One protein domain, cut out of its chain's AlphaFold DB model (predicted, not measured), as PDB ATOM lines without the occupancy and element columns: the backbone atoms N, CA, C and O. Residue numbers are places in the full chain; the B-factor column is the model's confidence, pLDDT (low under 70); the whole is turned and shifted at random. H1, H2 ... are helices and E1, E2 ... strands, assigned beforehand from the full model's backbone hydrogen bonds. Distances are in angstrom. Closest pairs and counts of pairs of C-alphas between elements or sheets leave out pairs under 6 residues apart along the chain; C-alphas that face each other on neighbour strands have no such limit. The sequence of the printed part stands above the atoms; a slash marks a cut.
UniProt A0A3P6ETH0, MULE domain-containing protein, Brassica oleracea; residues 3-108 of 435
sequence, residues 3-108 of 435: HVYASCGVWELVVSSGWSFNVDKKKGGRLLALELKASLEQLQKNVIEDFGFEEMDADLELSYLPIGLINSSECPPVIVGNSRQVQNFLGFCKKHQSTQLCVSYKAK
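Overview. This is residues 3 to 108 of the 435 residues of the protein "MULE domain-containing protein" of Brassica oleracea (UniProt A0A3P6ETH0). One strongly twisted sheet of five strands is curled round helix H1 on one face, and helix H2 is over the opposite face. The long strand E1 bends sharply, with E3 beside its first part and E2 beside its last; the E1 and E2 hairpin and the long loop of residues 65 to 82 reach toward one end of the longest axis, and H1 lies toward the other. The printed part has 106 residues with two named helices and five named strands, in the order E1, E2, E3, H1, E4, H2, E5, and its class is mixed, helices and strands. The sheet is branched and mixed: E1 is antiparallel to E2 and E3 and parallel to E5, and E4 is antiparallel to E5. The whole is compact, with a radius of gyration of the C-alphas of 13.4 A, and spans 37 by 30 by 21 A.

Along the chain. E1 covers residues 3 to 14, 29.2 A from C-alpha 3 at (210.693, 189.725, 221.390) to C-alpha 14 at (224.177, 189.608, 195.441), and it bends by 70 degrees at residue 9. E2 covers residues 18 to 23, 15.7 A, and E3 residues 29 to 34, 15.5 A. H1 covers residues 40 to 51, 16.3 A, beginning at C-alpha 40 at (200.369, 196.632, 211.315). E4 covers residues 58 to 64, 18.7 A. H2 covers residues 83 to 95, 19.0 A. E5 covers residues 101 to 107, 19.6 A, and ends at C-alpha 107 at (213.129, 209.543, 202.482).

Arrangement. The pairing along E1 is staggered: it pairs with E3 over residues 3 to 7, with E5 over residues 6 to 8 and with E2 over residues 9 to 14. E2 and E3 lie on one side of E1, E5 on the other side. E1 and E3 are antiparallel, with N 6 and O 30 within hydrogen-bond range at 2.8 A. E1 and E2 form a hairpin, with N 12 and O 20 at 2.9 A and N 20 and O 12 at 2.8 A. E1 and E5 are parallel, with N 103 and O 7 at 2.8 A. E4, on the other side of E5 from E1, is antiparallel to E5, with N 102 and O 63 at 2.7 A. The edge strands are E2, E3 and E4; E2 and E3 are only just apart, their closest C-alphas 8.4 A from each other. H1 is on the sheet, and the closest C-alphas of E3 and H1 are those of Arg 30 and Asp 50, 6.8 A apart. H2 is on the opposite face at a height over the sheet of 8.5 A, only just over E1, with 3 of its 13 C-alphas falling on that strand. It runs across the strands, at 80 degrees to E1 on the local plane. H1 and H2 are close but not clearly touching, their closest C-alphas, those of Leu 40 and Ser 83, 4.7 A apart. In H1 every O i to N i+4 pair is within hydrogen-bond range; in H2, 8 of 9 are.

Size, cuts and confidence. The C-alphas farthest apart in the domain, those of Met 56 and Asn 71, are 39.0 A from each other. The printed part has no cut. The link from E4 to H2, residues 65 to 82, is long; within it residues 78 to 79 make a short antiparallel pairing with residues 63 to 64 of E4. The link from H1 to E4 is short, and the other links are tight. The mean pLDDT of the printed part is 83.8, and it is under 70 in residues 54 to 58, 71 to 73 and 107 to 108.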
ATOM      1  N   HIS A   3     209.572 188.852 221.717       88.00
ATOM      2  CA  HIS A   3     210.693 189.725 221.390       88.00
ATOM      3  C   HIS A   3     211.193 189.398 219.985       88.00
ATOM      4  O   HIS A   3     211.476 188.237 219.684       88.00
ATOM      5  N   VAL A   4     211.273 190.411 219.130       89.69
ATOM      6  CA  VAL A   4     211.738 190.289 217.748       89.69
ATOM      7  C   VAL A   4     212.928 191.213 217.557       89.69
ATOM      8  O   VAL A   4     212.841 192.408 217.830       89.69
ATOM      9  N   TYR A   5     214.039 190.664 217.074       91.50
ATOM     10  CA  TYR A   5     215.183 191.473 216.675       91.50
ATOM     11  C   TYR A   5     214.892 192.144 215.329       91.50
ATOM     12  O   TYR A   5     214.508 191.469 214.371       91.50
ATOM     13  N   ALA A   6     215.058 193.461 215.260       92.38
ATOM     14  CA  ALA A   6     214.835 194.269 214.074       92.38
ATOM     15  C   ALA A   6     216.123 194.988 213.662       92.38
ATOM     16  O   ALA A   6     216.818 195.546 214.505       92.38
ATOM     17  N   SER A   7     216.409 195.024 212.364       92.50
ATOM     18  CA  SER A   7     217.564 195.714 211.782       92.50
ATOM     19  C   SER A   7     217.090 196.717 210.737       92.50
ATOM     20  O   SER A   7     216.215 196.395 209.932       92.50
ATOM     21  N   CYS A   8     217.679 197.913 210.713       90.62
ATOM     22  CA  CYS A   8     217.407 198.899 209.668       90.62
ATOM     23  C   CYS A   8     218.449 198.805 208.549       90.62
ATOM     24  O   CYS A   8     219.632 198.635 208.832       90.62
ATOM     25  N   GLY A   9     218.031 198.894 207.288       89.75
ATOM     26  CA  GLY A   9     218.918 198.675 206.147       89.75
ATOM     27  C   GLY A   9     218.180 198.601 204.814       89.75
ATOM     28  O   GLY A   9     217.019 198.996 204.719       89.75
ATOM     29  N   VAL A  10     218.858 198.090 203.788       89.06
ATOM     30  CA  VAL A  10     218.296 197.888 202.445       89.06
ATOM     31  C   VAL A  10     218.627 196.479 201.957       89.06
ATOM     32  O   VAL A  10     219.701 195.945 202.230       89.06
ATOM     33  N   TRP A  11     217.691 195.860 201.241       90.19
ATOM     34  CA  TRP A  11     217.924 194.580 200.579       90.19
ATOM     35  C   TRP A  11     218.728 194.755 199.292       90.19
ATOM     36  O   TRP A  11     218.344 195.523 198.412       90.19
ATOM     37  N   GLU A  12     219.791 193.973 199.153       87.81
ATOM     38  CA  GLU A  12     220.623 193.901 197.957       87.81
ATOM     39  C   GLU A  12     220.662 192.462 197.439       87.81
ATOM     40  O   GLU A  12     220.873 191.512 198.199       87.81
ATOM     41  N   LEU A  13     220.460 192.297 196.132       84.44
ATOM     42  CA  LEU A  13     220.617 191.009 195.468       84.44
ATOM     43  C   LEU A  13     222.079 190.834 195.057       84.44
ATOM     44  O   LEU A  13     222.553 191.484 194.125       84.44
ATOM     45  N   VAL A  14     222.784 189.938 195.740       82.94
ATOM     46  CA  VAL A  14     224.177 189.608 195.441       82.94
ATOM     47  C   VAL A  14     224.202 188.396 194.516       82.94
ATOM     48  O   VAL A  14     223.696 187.333 194.863       82.94
ATOM     49  N   VAL A  15     224.819 188.541 193.341       74.56
ATOM     50  CA  VAL A  15     224.820 187.520 192.271       74.56
ATOM     51  C   VAL A  15     225.350 186.155 192.742       74.56
ATOM     52  O   VAL A  15     224.906 185.126 192.248       74.56
ATOM     53  N   SER A  16     226.269 186.126 193.711       72.62
ATOM     54  CA  SER A  16     226.886 184.894 194.222       72.62
ATOM     55  C   SER A  16     226.195 184.278 195.445       72.62
ATOM     56  O   SER A  16     226.379 183.090 195.697       72.62
ATOM     57  N   SER A  17     225.434 185.055 196.223       72.81
ATOM     58  CA  SER A  17     224.901 184.619 197.525       72.81
ATOM     59  C   SER A  17     223.405 184.866 197.713       72.81
ATOM     60  O   SER A  17     222.862 184.483 198.748       72.81
ATOM     61  N   GLY A  18     222.727 185.453 196.727       83.69
ATOM     62  CA  GLY A  18     221.302 185.764 196.778       83.69
ATOM     63  C   GLY A  18     220.986 187.048 197.548       83.69
ATOM     64  O   GLY A  18     221.810 187.963 197.629       83.69
ATOM     65  N   TRP A  19     219.769 187.149 198.085       85.50
ATOM     66  CA  TRP A  19     219.327 188.336 198.821       85.50
ATOM     67  C   TRP A  19     220.070 188.486 200.149       85.50
ATOM     68  O   TRP A  19     220.017 187.614 201.016       85.50
ATOM     69  N   SER A  20     220.712 189.635 200.327       85.94
ATOM     70  CA  SER A  20     221.401 190.027 201.553       85.94
ATOM     71  C   SER A  20     220.830 191.340 202.077       85.94
ATOM     72  O   SER A  20     220.434 192.210 201.299       85.94
ATOM     73  N   PHE A  21     220.735 191.477 203.399       89.31
ATOM     74  CA  PHE A  21     220.254 192.708 204.019       89.31
ATOM     75  C   PHE A  21     221.443 193.538 204.495       89.31
ATOM     76  O   PHE A  21     222.136 193.154 205.440       89.31
ATOM     77  N   ASN A  22     221.682 194.666 203.830       87.25
ATOM     78  CA  ASN A  22     222.766 195.582 204.150       87.25
ATOM     79  C   ASN A  22     222.317 196.525 205.275       87.25
ATOM     80  O   ASN A  22     221.492 197.415 205.063       87.25
ATOM     81  N   VAL A  23     222.814 196.279 206.490       87.69
ATOM     82  CA  VAL A  23     222.394 196.992 207.704       87.69
ATOM     83  C   VAL A  23     223.024 198.385 207.756       87.69
ATOM     84  O   VAL A  23     224.244 198.540 207.668       87.69
ATOM     85  N   ASP A  24     222.194 199.403 207.983       85.75
ATOM     86  CA  ASP A  24     222.638 200.766 208.255       85.75
ATOM     87  C   ASP A  24     223.375 200.804 209.601       85.75
ATOM     88  O   ASP A  24     222.777 200.764 210.684       85.75
ATOM     89  N   LYS A  25     224.706 200.903 209.525       82.31
ATOM     90  CA  LYS A  25     225.603 200.911 210.688       82.31
ATOM     91  C   LYS A  25     225.304 202.038 211.678       82.31
ATOM     92  O   LYS A  25     225.657 201.900 212.844       82.31
ATOM     93  N   LYS A  26     224.679 203.141 211.245       79.75
ATOM     94  CA  LYS A  26     224.343 204.266 212.133       79.75
ATOM     95  C   LYS A  26     223.104 203.980 212.974       79.75
ATOM     96  O   LYS A  26     223.029 204.426 214.113       79.75
ATOM     97  N   LYS A  27     222.139 203.241 212.419       79.94
ATOM     98  CA  LYS A  27     220.868 202.930 213.092       79.94
ATOM     99  C   LYS A  27     220.940 201.635 213.900       79.94
ATOM    100  O   LYS A  27     220.330 201.552 214.968       79.94
ATOM    101  N   GLY A  28     221.746 200.672 213.454       81.75
ATOM    102  CA  GLY A  28     221.967 199.408 214.154       81.75
ATOM    103  C   GLY A  28     220.702 198.548 214.258       81.75
ATOM    104  O   GLY A  28     219.775 198.680 213.455       81.75
ATOM    105  N   GLY A  29     220.680 197.650 215.244       88.38
ATOM    106  CA  GLY A  29     219.524 196.810 215.559       88.38
ATOM    107  C   GLY A  29     218.722 197.312 216.762       88.38
ATOM    108  O   GLY A  29     219.230 198.068 217.596       88.38
ATOM    109  N   ARG A  30     217.464 196.881 216.862       90.50
ATOM    110  CA  ARG A  30     216.543 197.123 217.983       90.50
ATOM    111  C   ARG A  30     215.844 195.827 218.373       90.50
ATOM    112  O   ARG A  30     215.646 194.949 217.537       90.50
ATOM    113  N   LEU A  31     215.470 195.701 219.641       90.31
ATOM    114  CA  LEU A  31     214.683 194.573 220.130       90.31
ATOM    115  C   LEU A  31     213.253 195.047 220.386       90.31
ATOM    116  O   LEU A  31     213.009 195.751 221.358       90.31
ATOM    117  N   LEU A  32     212.320 194.643 219.527       89.31
ATOM    118  CA  LEU A  32     210.921 195.052 219.613       89.31
ATOM    119  C   LEU A  32     210.139 194.070 220.490       89.31
ATOM    120  O   LEU A  32     210.143 192.861 220.229       89.31
ATOM    121  N   ALA A  33     209.423 194.578 221.493       87.44
ATOM    122  CA  ALA A  33     208.461 193.799 222.270       87.44
ATOM    123  C   ALA A  33     207.065 193.917 221.639       87.44
ATOM    124  O   ALA A  33     206.458 194.985 221.626       87.44
ATOM    125  N   LEU A  34     206.555 192.811 221.094       86.06
ATOM    126  CA  LEU A  34     205.295 192.785 220.351       86.06
ATOM    127  C   LEU A  34     204.246 191.912 221.040       86.06
ATOM    128  O   LEU A  34     204.516 190.810 221.533       86.06
ATOM    129  N   GLU A  35     203.003 192.381 221.042       83.69
ATOM    130  CA  GLU A  35     201.867 191.566 221.452       83.69
ATOM    131  C   GLU A  35     201.504 190.532 220.384       83.69
ATOM    132  O   GLU A  35     201.662 190.749 219.185       83.69
ATOM    133  N   LEU A  36     200.948 189.396 220.814       76.81
ATOM    134  CA  LEU A  36     200.575 188.313 219.898       76.81
ATOM    135  C   LEU A  36     199.523 188.731 218.870       76.81
ATOM    136  O   LEU A  36     199.475 188.134 217.805       76.81
ATOM    137  N   LYS A  37     198.706 189.744 219.174       83.06
ATOM    138  CA  LYS A  37     197.644 190.264 218.304       83.06
ATOM    139  C   LYS A  37     197.957 191.660 217.747       83.06
ATOM    140  O   LYS A  37     197.033 192.372 217.369       83.06
ATOM    141  N   ALA A  38     199.234 192.051 217.692       84.00
ATOM    142  CA  ALA A  38     199.624 193.363 217.178       84.00
ATOM    143  C   ALA A  38     199.103 193.598 215.743       84.00
ATOM    144  O   ALA A  38     199.174 192.706 214.885       84.00
ATOM    145  N   SER A  39     198.565 194.798 215.504       89.25
ATOM    146  CA  SER A  39     198.194 195.294 214.177       89.25
ATOM    147  C   SER A  39     199.428 195.795 213.417       89.25
ATOM    148  O   SER A  39     200.492 195.994 214.008       89.25
ATOM    149  N   LEU A  40     199.299 196.006 212.102       88.75
ATOM    150  CA  LEU A  40     200.369 196.632 211.315       88.75
ATOM    151  C   LEU A  40     200.692 198.043 211.813       88.75
ATOM    152  O   LEU A  40     201.864 198.369 211.948       88.75
ATOM    153  N   GLU A  41     199.673 198.837 212.130       86.88
ATOM    154  CA  GLU A  41     199.838 200.204 212.638       86.88
ATOM    155  C   GLU A  41     200.621 200.217 213.954       86.88
ATOM    156  O   GLU A  41     201.559 200.993 214.105       86.88
ATOM    157  N   GLN A  42     200.308 199.298 214.876       87.00
ATOM    158  CA  GLN A  42     201.045 199.179 216.133       87.00
ATOM    159  C   GLN A  42     202.500 198.762 215.901       87.00
ATOM    160  O   GLN A  42     203.405 199.280 216.549       87.00
ATOM    161  N   LEU A  43     202.745 197.834 214.970       89.25
ATOM    162  CA  LEU A  43     204.103 197.424 214.619       89.25
ATOM    163  C   LEU A  43     204.897 198.580 213.994       89.25
ATOM    164  O   LEU A  43     206.046 198.795 214.366       89.25
ATOM    165  N   GLN A  44     204.293 199.321 213.065       89.06
ATOM    166  CA  GLN A  44     204.915 200.487 212.438       89.06
ATOM    167  C   GLN A  44     205.219 201.569 213.471       89.06
ATOM    168  O   GLN A  44     206.333 202.080 213.479       89.06
ATOM    169  N   LYS A  45     204.284 201.848 214.383       87.94
ATOM    170  CA  LYS A  45     204.482 202.794 215.482       87.94
ATOM    171  C   LYS A  45     205.664 202.399 216.371       87.94
ATOM    172  O   LYS A  45     206.560 203.210 216.562       87.94
ATOM    173  N   ASN A  46     205.731 201.143 216.817       88.50
ATOM    174  CA  ASN A  46     206.855 200.659 217.630       88.50
ATOM    175  C   ASN A  46     208.196 200.775 216.885       88.50
ATOM    176  O   ASN A  46     209.210 201.133 217.473       88.50
ATOM    177  N   VAL A  47     208.214 200.483 215.579       89.44
ATOM    178  CA  VAL A  47     209.419 200.641 214.749       89.44
ATOM    179  C   VAL A  47     209.816 202.116 214.633       89.44
ATOM    180  O   VAL A  47     211.000 202.428 214.709       89.44
ATOM    181  N   ILE A  48     208.853 203.019 214.453       86.88
ATOM    182  CA  ILE A  48     209.096 204.465 214.367       86.88
ATOM    183  C   ILE A  48     209.695 204.991 215.672       86.88
ATOM    184  O   ILE A  48     210.734 205.652 215.631       86.88
ATOM    185  N   GLU A  49     209.094 204.633 216.807       86.31
ATOM    186  CA  GLU A  49     209.536 205.036 218.146       86.31
ATOM    187  C   GLU A  49     210.945 204.503 218.468       86.31
ATOM    188  O   GLU A  49     211.830 205.281 218.825       86.31
ATOM    189  N   ASP A  50     211.204 203.206 218.260       87.12
ATOM    190  CA  ASP A  50     212.470 202.580 218.672       87.12
ATOM    191  C   ASP A  50     213.662 202.948 217.771       87.12
ATOM    192  O   ASP A  50     214.817 202.987 218.221       87.12
ATOM    193  N   PHE A  51     213.416 203.206 216.483       85.75
ATOM    194  CA  PHE A  51     214.452 203.662 215.550       85.75
ATOM    195  C   PHE A  51     214.563 205.191 215.461       85.75
ATOM    196  O   PHE A  51     215.527 205.672 214.858       85.75
ATOM    197  N   GLY A  52     213.636 205.944 216.064       79.56
ATOM    198  CA  GLY A  52     213.643 207.408 216.091       79.56
ATOM    199  C   GLY A  52     213.394 208.047 214.723       79.56
ATOM    200  O   GLY A  52     214.104 208.974 214.339       79.56
ATOM    201  N   PHE A  53     212.443 207.519 213.947       80.25
ATOM    202  CA  PHE A  53     212.035 208.137 212.682       80.25
ATOM    203  C   PHE A  53     211.084 209.321 212.948       80.25
ATOM    204  O   PHE A  53     210.187 209.212 213.776       80.25
ATOM    205  N   GLU A  54     211.242 210.443 212.240       69.75
ATOM    206  CA  GLU A  54     210.277 211.552 212.304       69.75
ATOM    207  C   GLU A  54     208.975 211.140 211.585       69.75
ATOM    208  O   GLU A  54     209.016 210.710 210.430       69.75
ATOM    209  N   GLU A  55     207.823 211.245 212.264       58.50
ATOM    210  CA  GLU A  55     206.509 210.693 211.855       58.50
ATOM    211  C   GLU A  55     205.986 211.155 210.475       58.50
ATOM    212  O   GLU A  55     204.997 210.611 209.985       58.50
ATOM    213  N   MET A  56     206.626 212.131 209.821       53.44
ATOM    214  CA  MET A  56     206.051 212.847 208.676       53.44
ATOM    215  C   MET A  56     206.642 212.510 207.291       53.44
ATOM    216  O   MET A  56     206.010 212.874 206.302       53.44
ATOM    217  N   ASP A  57     207.760 211.772 207.159       51.62
ATOM    218  CA  ASP A  57     208.462 211.688 205.851       51.62
ATOM    219  C   ASP A  57     209.041 210.327 205.406       51.62
ATOM    220  O   ASP A  57     209.772 210.260 204.409       51.62
ATOM    221  N   ALA A  58     208.702 209.216 206.066       58.56
ATOM    222  CA  ALA A  58     209.261 207.905 205.717       58.56
ATOM    223  C   ALA A  58     208.222 206.931 205.135       58.56
ATOM    224  O   ALA A  58     207.310 206.487 205.831       58.56
ATOM    225  N   ASP A  59     208.427 206.505 203.882       72.94
ATOM    226  CA  ASP A  59     207.822 205.266 203.384       72.94
ATOM    227  C   ASP A  59     208.587 204.091 204.017       72.94
ATOM    228  O   ASP A  59     209.685 203.724 203.582       72.94
ATOM    229  N   LEU A  60     208.032 203.556 205.108       85.38
ATOM    230  CA  LEU A  60     208.567 202.418 205.854       85.38
ATOM    231  C   LEU A  60     208.107 201.095 205.235       85.38
ATOM    232  O   LEU A  60     206.915 200.790 205.190       85.38
ATOM    233  N   GLU A  61     209.069 200.272 204.823       90.00
ATOM    234  CA  GLU A  61     208.836 198.914 204.343       90.00
ATOM    235  C   GLU A  61     209.365 197.900 205.362       90.00
ATOM    236  O   GLU A  61     210.557 197.851 205.680       90.00
ATOM    237  N   LEU A  62     208.457 197.073 205.877       92.81
ATOM    238  CA  LEU A  62     208.764 195.994 206.806       92.81
ATOM    239  C   LEU A  62     208.870 194.683 206.035       92.81
ATOM    240  O   LEU A  62     207.990 194.345 205.244       92.81
ATOM    241  N   SER A  63     209.929 193.918 206.271       94.12
ATOM    242  CA  SER A  63     210.188 192.682 205.536       94.12
ATOM    243  C   SER A  63     210.965 191.668 206.373       94.12
ATOM    244  O   SER A  63     211.524 192.012 207.406       94.12
ATOM    245  N   TYR A  64     210.999 190.405 205.961       93.12
ATOM    246  CA  TYR A  64     211.842 189.378 206.580       93.12
ATOM    247  C   TYR A  64     212.175 188.279 205.568       93.12
ATOM    248  O   TYR A  64     211.443 188.074 204.599       93.12
ATOM    249  N   LEU A  65     213.263 187.543 205.795       89.69
ATOM    250  CA  LEU A  65     213.645 186.409 204.950       89.69
ATOM    251  C   LEU A  65     213.411 185.087 205.701       89.69
ATOM    252  O   LEU A  65     214.098 184.817 206.688       89.69
ATOM    253  N   PRO A  66     212.446 184.249 205.279       87.06
ATOM    254  CA  PRO A  66     212.129 183.003 205.967       87.06
ATOM    255  C   PRO A  66     213.082 181.879 205.542       87.06
ATOM    256  O   PRO A  66     212.690 180.974 204.810       87.06
ATOM    257  N   ILE A  67     214.326 181.920 206.025       79.31
ATOM    258  CA  ILE A  67     215.403 180.980 205.644       79.31
ATOM    259  C   ILE A  67     214.979 179.505 205.813       79.31
ATOM    260  O   ILE A  67     215.346 178.665 205.004       79.31
ATOM    261  N   GLY A  68     214.135 179.185 206.801       72.69
ATOM    262  CA  GLY A  68     213.614 177.827 207.021       72.69
ATOM    263  C   GLY A  68     212.524 177.345 206.047       72.69
ATOM    264  O   GLY A  68     212.100 176.198 206.157       72.69
ATOM    265  N   LEU A  69     212.034 178.196 205.136       76.44
ATOM    266  CA  LEU A  69     211.005 177.857 204.135       76.44
ATOM    267  C   LEU A  69     211.501 177.952 202.689       76.44
ATOM    268  O   LEU A  69     210.795 177.517 201.779       76.44
ATOM    269  N   ILE A  70     212.670 178.553 202.463       78.25
ATOM    270  CA  ILE A  70     213.222 178.785 201.128       78.25
ATOM    271  C   ILE A  70     214.376 177.815 200.870       78.25
ATOM    272  O   ILE A  70     215.283 177.680 201.681       78.25
ATOM    273  N   ASN A  71     214.340 177.147 199.716       62.59
ATOM    274  CA  ASN A  71     215.371 176.187 199.300       62.59
ATOM    275  C   ASN A  71     216.479 176.836 198.444       62.59
ATOM    276  O   ASN A  71     217.383 176.143 197.988       62.59
ATOM    277  N   SER A  72     216.386 178.145 198.181       64.44
ATOM    278  CA  SER A  72     217.337 178.919 197.377       64.44
ATOM    279  C   SER A  72     217.461 180.342 197.924       64.44
ATOM    280  O   SER A  72     216.465 180.943 198.333       64.44
ATOM    281  N   SER A  73     218.677 180.890 197.904       63.34
ATOM    282  CA  SER A  73     218.975 182.262 198.328       63.34
ATOM    283  C   SER A  73     218.499 183.332 197.333       63.34
ATOM    284  O   SER A  73     218.500 184.519 197.656       63.34
ATOM    285  N   GLU A  74     218.022 182.937 196.147       71.75
ATOM    286  CA  GLU A  74     217.439 183.844 195.145       71.75
ATOM    287  C   GLU A  74     215.999 184.280 195.475       71.75
ATOM    288  O   GLU A  74     215.459 185.195 194.845       71.75
ATOM    289  N   CYS A  75     215.350 183.639 196.453       78.38
ATOM    290  CA  CYS A  75     213.984 183.977 196.842       78.38
ATOM    291  C   CYS A  75     213.917 185.380 197.476       78.38
ATOM    292  O   CYS A  75     214.646 185.641 198.433       78.38
ATOM    293  N   PRO A  76     213.037 186.276 196.986       85.62
ATOM    294  CA  PRO A  76     212.938 187.634 197.505       85.62
ATOM    295  C   PRO A  76     212.424 187.667 198.950       85.62
ATOM    296  O   PRO A  76     211.686 186.764 199.367       85.62
ATOM    297  N   PRO A  77     212.767 188.720 199.713       89.88
ATOM    298  CA  PRO A  77     212.269 188.907 201.070       89.88
ATOM    299  C   PRO A  77     210.742 189.062 201.086       89.88
ATOM    300  O   PRO A  77     210.123 189.598 200.164       89.88
ATOM    301  N   VAL A  78     210.118 188.588 202.163       92.75
ATOM    302  CA  VAL A  78     208.671 188.668 202.363       92.75
ATOM    303  C   VAL A  78     208.326 190.023 202.963       92.75
ATOM    304  O   VAL A  78     208.737 190.322 204.080       92.75
ATOM    305  N   ILE A  79     207.540 190.819 202.239       93.00
ATOM    306  CA  ILE A  79     207.061 192.132 202.691       93.00
ATOM    307  C   ILE A  79     205.826 191.965 203.591       93.00
ATOM    308  O   ILE A  79     204.886 191.229 203.268       93.00
ATOM    309  N   VAL A  80     205.819 192.677 204.717       92.69
ATOM    310  CA  VAL A  80     204.739 192.725 205.707       92.69
ATOM    311  C   VAL A  80     203.939 194.013 205.503       92.69
ATOM    312  O   VAL A  80     204.300 195.068 206.009       92.69
ATOM    313  N   GLY A  81     202.842 193.920 204.745       89.06
ATOM    314  CA  GLY A  81     202.019 195.067 204.339       89.06
ATOM    315  C   GLY A  81     200.593 195.089 204.900       89.06
ATOM    316  O   GLY A  81     199.824 195.979 204.561       89.06
ATOM    317  N   ASN A  82     200.187 194.116 205.724       90.38
ATOM    318  CA  ASN A  82     198.887 194.129 206.414       90.38
ATOM    319  C   ASN A  82     198.928 193.356 207.741       90.38
ATOM    320  O   ASN A  82     199.801 192.517 207.963       90.38
ATOM    321  N   SER A  83     197.930 193.579 208.603       90.38
ATOM    322  CA  SER A  83     197.843 192.940 209.926       90.38
ATOM    323  C   SER A  83     197.818 191.406 209.866       90.38
ATOM    324  O   SER A  83     198.384 190.754 210.737       90.38
ATOM    325  N   ARG A  84     197.245 190.790 208.819       91.50
ATOM    326  CA  ARG A  84     197.297 189.324 208.645       91.50
ATOM    327  C   ARG A  84     198.732 188.835 208.415       91.50
ATOM    328  O   ARG A  84     199.118 187.801 208.951       91.50
ATOM    329  N   GLN A  85     199.533 189.568 207.644       93.12
ATOM    330  CA  GLN A  85     200.946 189.247 207.429       93.12
ATOM    331  C   GLN A  85     201.786 189.451 208.693       93.12
ATOM    332  O   GLN A  85     202.679 188.645 208.937       93.12
ATOM    333  N   VAL A  86     201.461 190.440 209.534       91.00
ATOM    334  CA  VAL A  86     202.079 190.592 210.866       91.00
ATOM    335  C   VAL A  86     201.825 189.350 211.718       91.00
ATOM    336  O   VAL A  86     202.753 188.793 212.296       91.00
ATOM    337  N   GLN A  87     200.587 188.851 211.736       90.31
ATOM    338  CA  GLN A  87     200.240 187.628 212.467       90.31
ATOM    339  C   GLN A  87     200.990 186.395 211.937       90.31
ATOM    340  O   GLN A  87     201.485 185.586 212.725       90.31
ATOM    341  N   ASN A  88     201.147 186.278 210.615       90.69
ATOM    342  CA  ASN A  88     201.944 185.211 210.004       90.69
ATOM    343  C   ASN A  88     203.427 185.309 210.389       90.69
ATOM    344  O   ASN A  88     204.029 184.298 210.746       90.69
ATOM    345  N   PHE A  89     203.997 186.515 210.356       91.69
ATOM    346  CA  PHE A  89     205.373 186.781 210.768       91.69
ATOM    347  C   PHE A  89     205.600 186.414 212.240       91.69
ATOM    348  O   PHE A  89     206.496 185.633 212.547       91.69
ATOM    349  N   LEU A  90     204.732 186.870 213.149       90.31
ATOM    350  CA  LEU A  90     204.815 186.529 214.572       90.31
ATOM    351  C   LEU A  90     204.680 185.018 214.806       90.31
ATOM    352  O   LEU A  90     205.413 184.443 215.613       90.31
ATOM    353  N   GLY A  91     203.773 184.354 214.083       89.56
ATOM    354  CA  GLY A  91     203.634 182.898 214.107       89.56
ATOM    355  C   GLY A  91     204.888 182.168 213.617       89.56
ATOM    356  O   GLY A  91     205.240 181.119 214.161       89.56
ATOM    357  N   PHE A  92     205.583 182.737 212.632       89.25
ATOM    358  CA  PHE A  92     206.840 182.217 212.105       89.25
ATOM    359  C   PHE A  92     207.998 182.401 213.099       89.25
ATOM    360  O   PHE A  92     208.677 181.425 213.419       89.25
ATOM    361  N   CYS A  93     208.158 183.593 213.683       87.94
ATOM    362  CA  CYS A  93     209.183 183.881 214.695       87.94
ATOM    363  C   CYS A  93     209.078 182.976 215.932       87.94
ATOM    364  O   CYS A  93     210.102 182.593 216.492       87.94
ATOM    365  N   LYS A  94     207.865 182.558 216.330       86.44
ATOM    366  CA  LYS A  94     207.685 181.576 217.421       86.44
ATOM    367  C   LYS A  94     208.377 180.241 217.151       86.44
ATOM    368  O   LYS A  94     208.817 179.589 218.093       86.44
ATOM    369  N   LYS A  95     208.409 179.812 215.889       85.31
ATOM    370  CA  LYS A  95     209.007 178.537 215.467       85.31
ATOM    371  C   LYS A  95     210.472 178.695 215.058       85.31
ATOM    372  O   LYS A  95     211.233 177.742 215.170       85.31
ATOM    373  N   HIS A  96     210.861 179.891 214.614       84.12
ATOM    374  CA  HIS A  96     212.185 180.190 214.074       84.12
ATOM    375  C   HIS A  96     212.768 181.449 214.726       84.12
ATOM    376  O   HIS A  96     212.667 182.550 214.180       84.12
ATOM    377  N   GLN A  97     213.414 181.271 215.884       75.75
ATOM    378  CA  GLN A  97     213.971 182.361 216.700       75.75
ATOM    379  C   GLN A  97     215.081 183.164 215.995       75.75
ATOM    380  O   GLN A  97     215.327 184.306 216.358       75.75
ATOM    381  N   SER A  98     215.714 182.604 214.960       79.81
ATOM    382  CA  SER A  98     216.737 183.282 214.147       79.81
ATOM    383  C   SER A  98     216.168 184.279 213.127       79.81
ATOM    384  O   SER A  98     216.931 184.903 212.393       79.81
ATOM    385  N   THR A  99     214.841 184.411 213.027       87.38
ATOM    386  CA  THR A  99     214.210 185.313 212.053       87.38
ATOM    387  C   THR A  99     214.196 186.739 212.584       87.38
ATOM    388  O   THR A  99     213.537 187.021 213.583       87.38
ATOM    389  N   GLN A 100     214.873 187.637 211.875       90.38
ATOM    390  CA  GLN A 100     214.880 189.068 212.165       90.38
ATOM    391  C   GLN A 100     213.894 189.840 211.279       90.38
ATOM    392  O   GLN A 100     213.624 189.447 210.140       90.38
ATOM    393  N   LEU A 101     213.386 190.953 211.805       93.19
ATOM    394  CA  LEU A 101     212.626 191.941 211.048       93.19
ATOM    395  C   LEU A 101     213.594 192.904 210.349       93.19
ATOM    396  O   LEU A 101     214.464 193.498 210.978       93.19
ATOM    397  N   CYS A 102     213.425 193.087 209.050       93.38
ATOM    398  CA  CYS A 102     214.208 193.994 208.227       93.38
ATOM    399  C   CYS A 102     213.375 195.238 207.907       93.38
ATOM    400  O   CYS A 102     212.320 195.149 207.272       93.38
ATOM    401  N   VAL A 103     213.854 196.396 208.355       92.25
ATOM    402  CA  VAL A 103     213.188 197.692 208.210       92.25
ATOM    403  C   VAL A 103     213.921 198.510 207.155       92.25
ATOM    404  O   VAL A 103     215.060 198.926 207.369       92.25
ATOM    405  N   SER A 104     213.261 198.763 206.028       89.38
ATOM    406  CA  SER A 104     213.767 199.665 204.989       89.38
ATOM    407  C   SER A 104     212.998 200.979 205.038       89.38
ATOM    408  O   SER A 104     211.791 200.984 205.270       89.38
ATOM    409  N   TYR A 105     213.684 202.098 204.822       83.75
ATOM    410  CA  TYR A 105     213.053 203.414 204.758       83.75
ATOM    411  C   TYR A 105     213.511 204.148 203.502       83.75
ATOM    412  O   TYR A 105     214.682 204.078 203.123       83.75
ATOM    413  N   LYS A 106     212.588 204.863 202.859       71.25
ATOM    414  CA  LYS A 106     212.901 205.815 201.790       71.25
ATOM    415  C   LYS A 106     212.490 207.203 202.256       71.25
ATOM    416  O   LYS A 106     211.331 207.412 202.604       71.25
ATOM    417  N   ALA A 107     213.441 208.134 202.278       59.84
ATOM    418  CA  ALA A 107     213.129 209.543 202.482       59.84
ATOM    419  C   ALA A 107     212.339 210.047 201.267       59.84
ATOM    420  O   ALA A 107     212.767 209.830 200.127       59.84
ATOM    421  N   LYS A 108     211.206 210.715 201.492       56.66
ATOM    422  CA  LYS A 108     210.487 211.416 200.423       56.66
ATOM    423  C   LYS A 108     211.359 212.562 199.905       56.66
ATOM    424  O   LYS A 108     211.407 213.638 200.487       56.66
TER     425      LYS A 108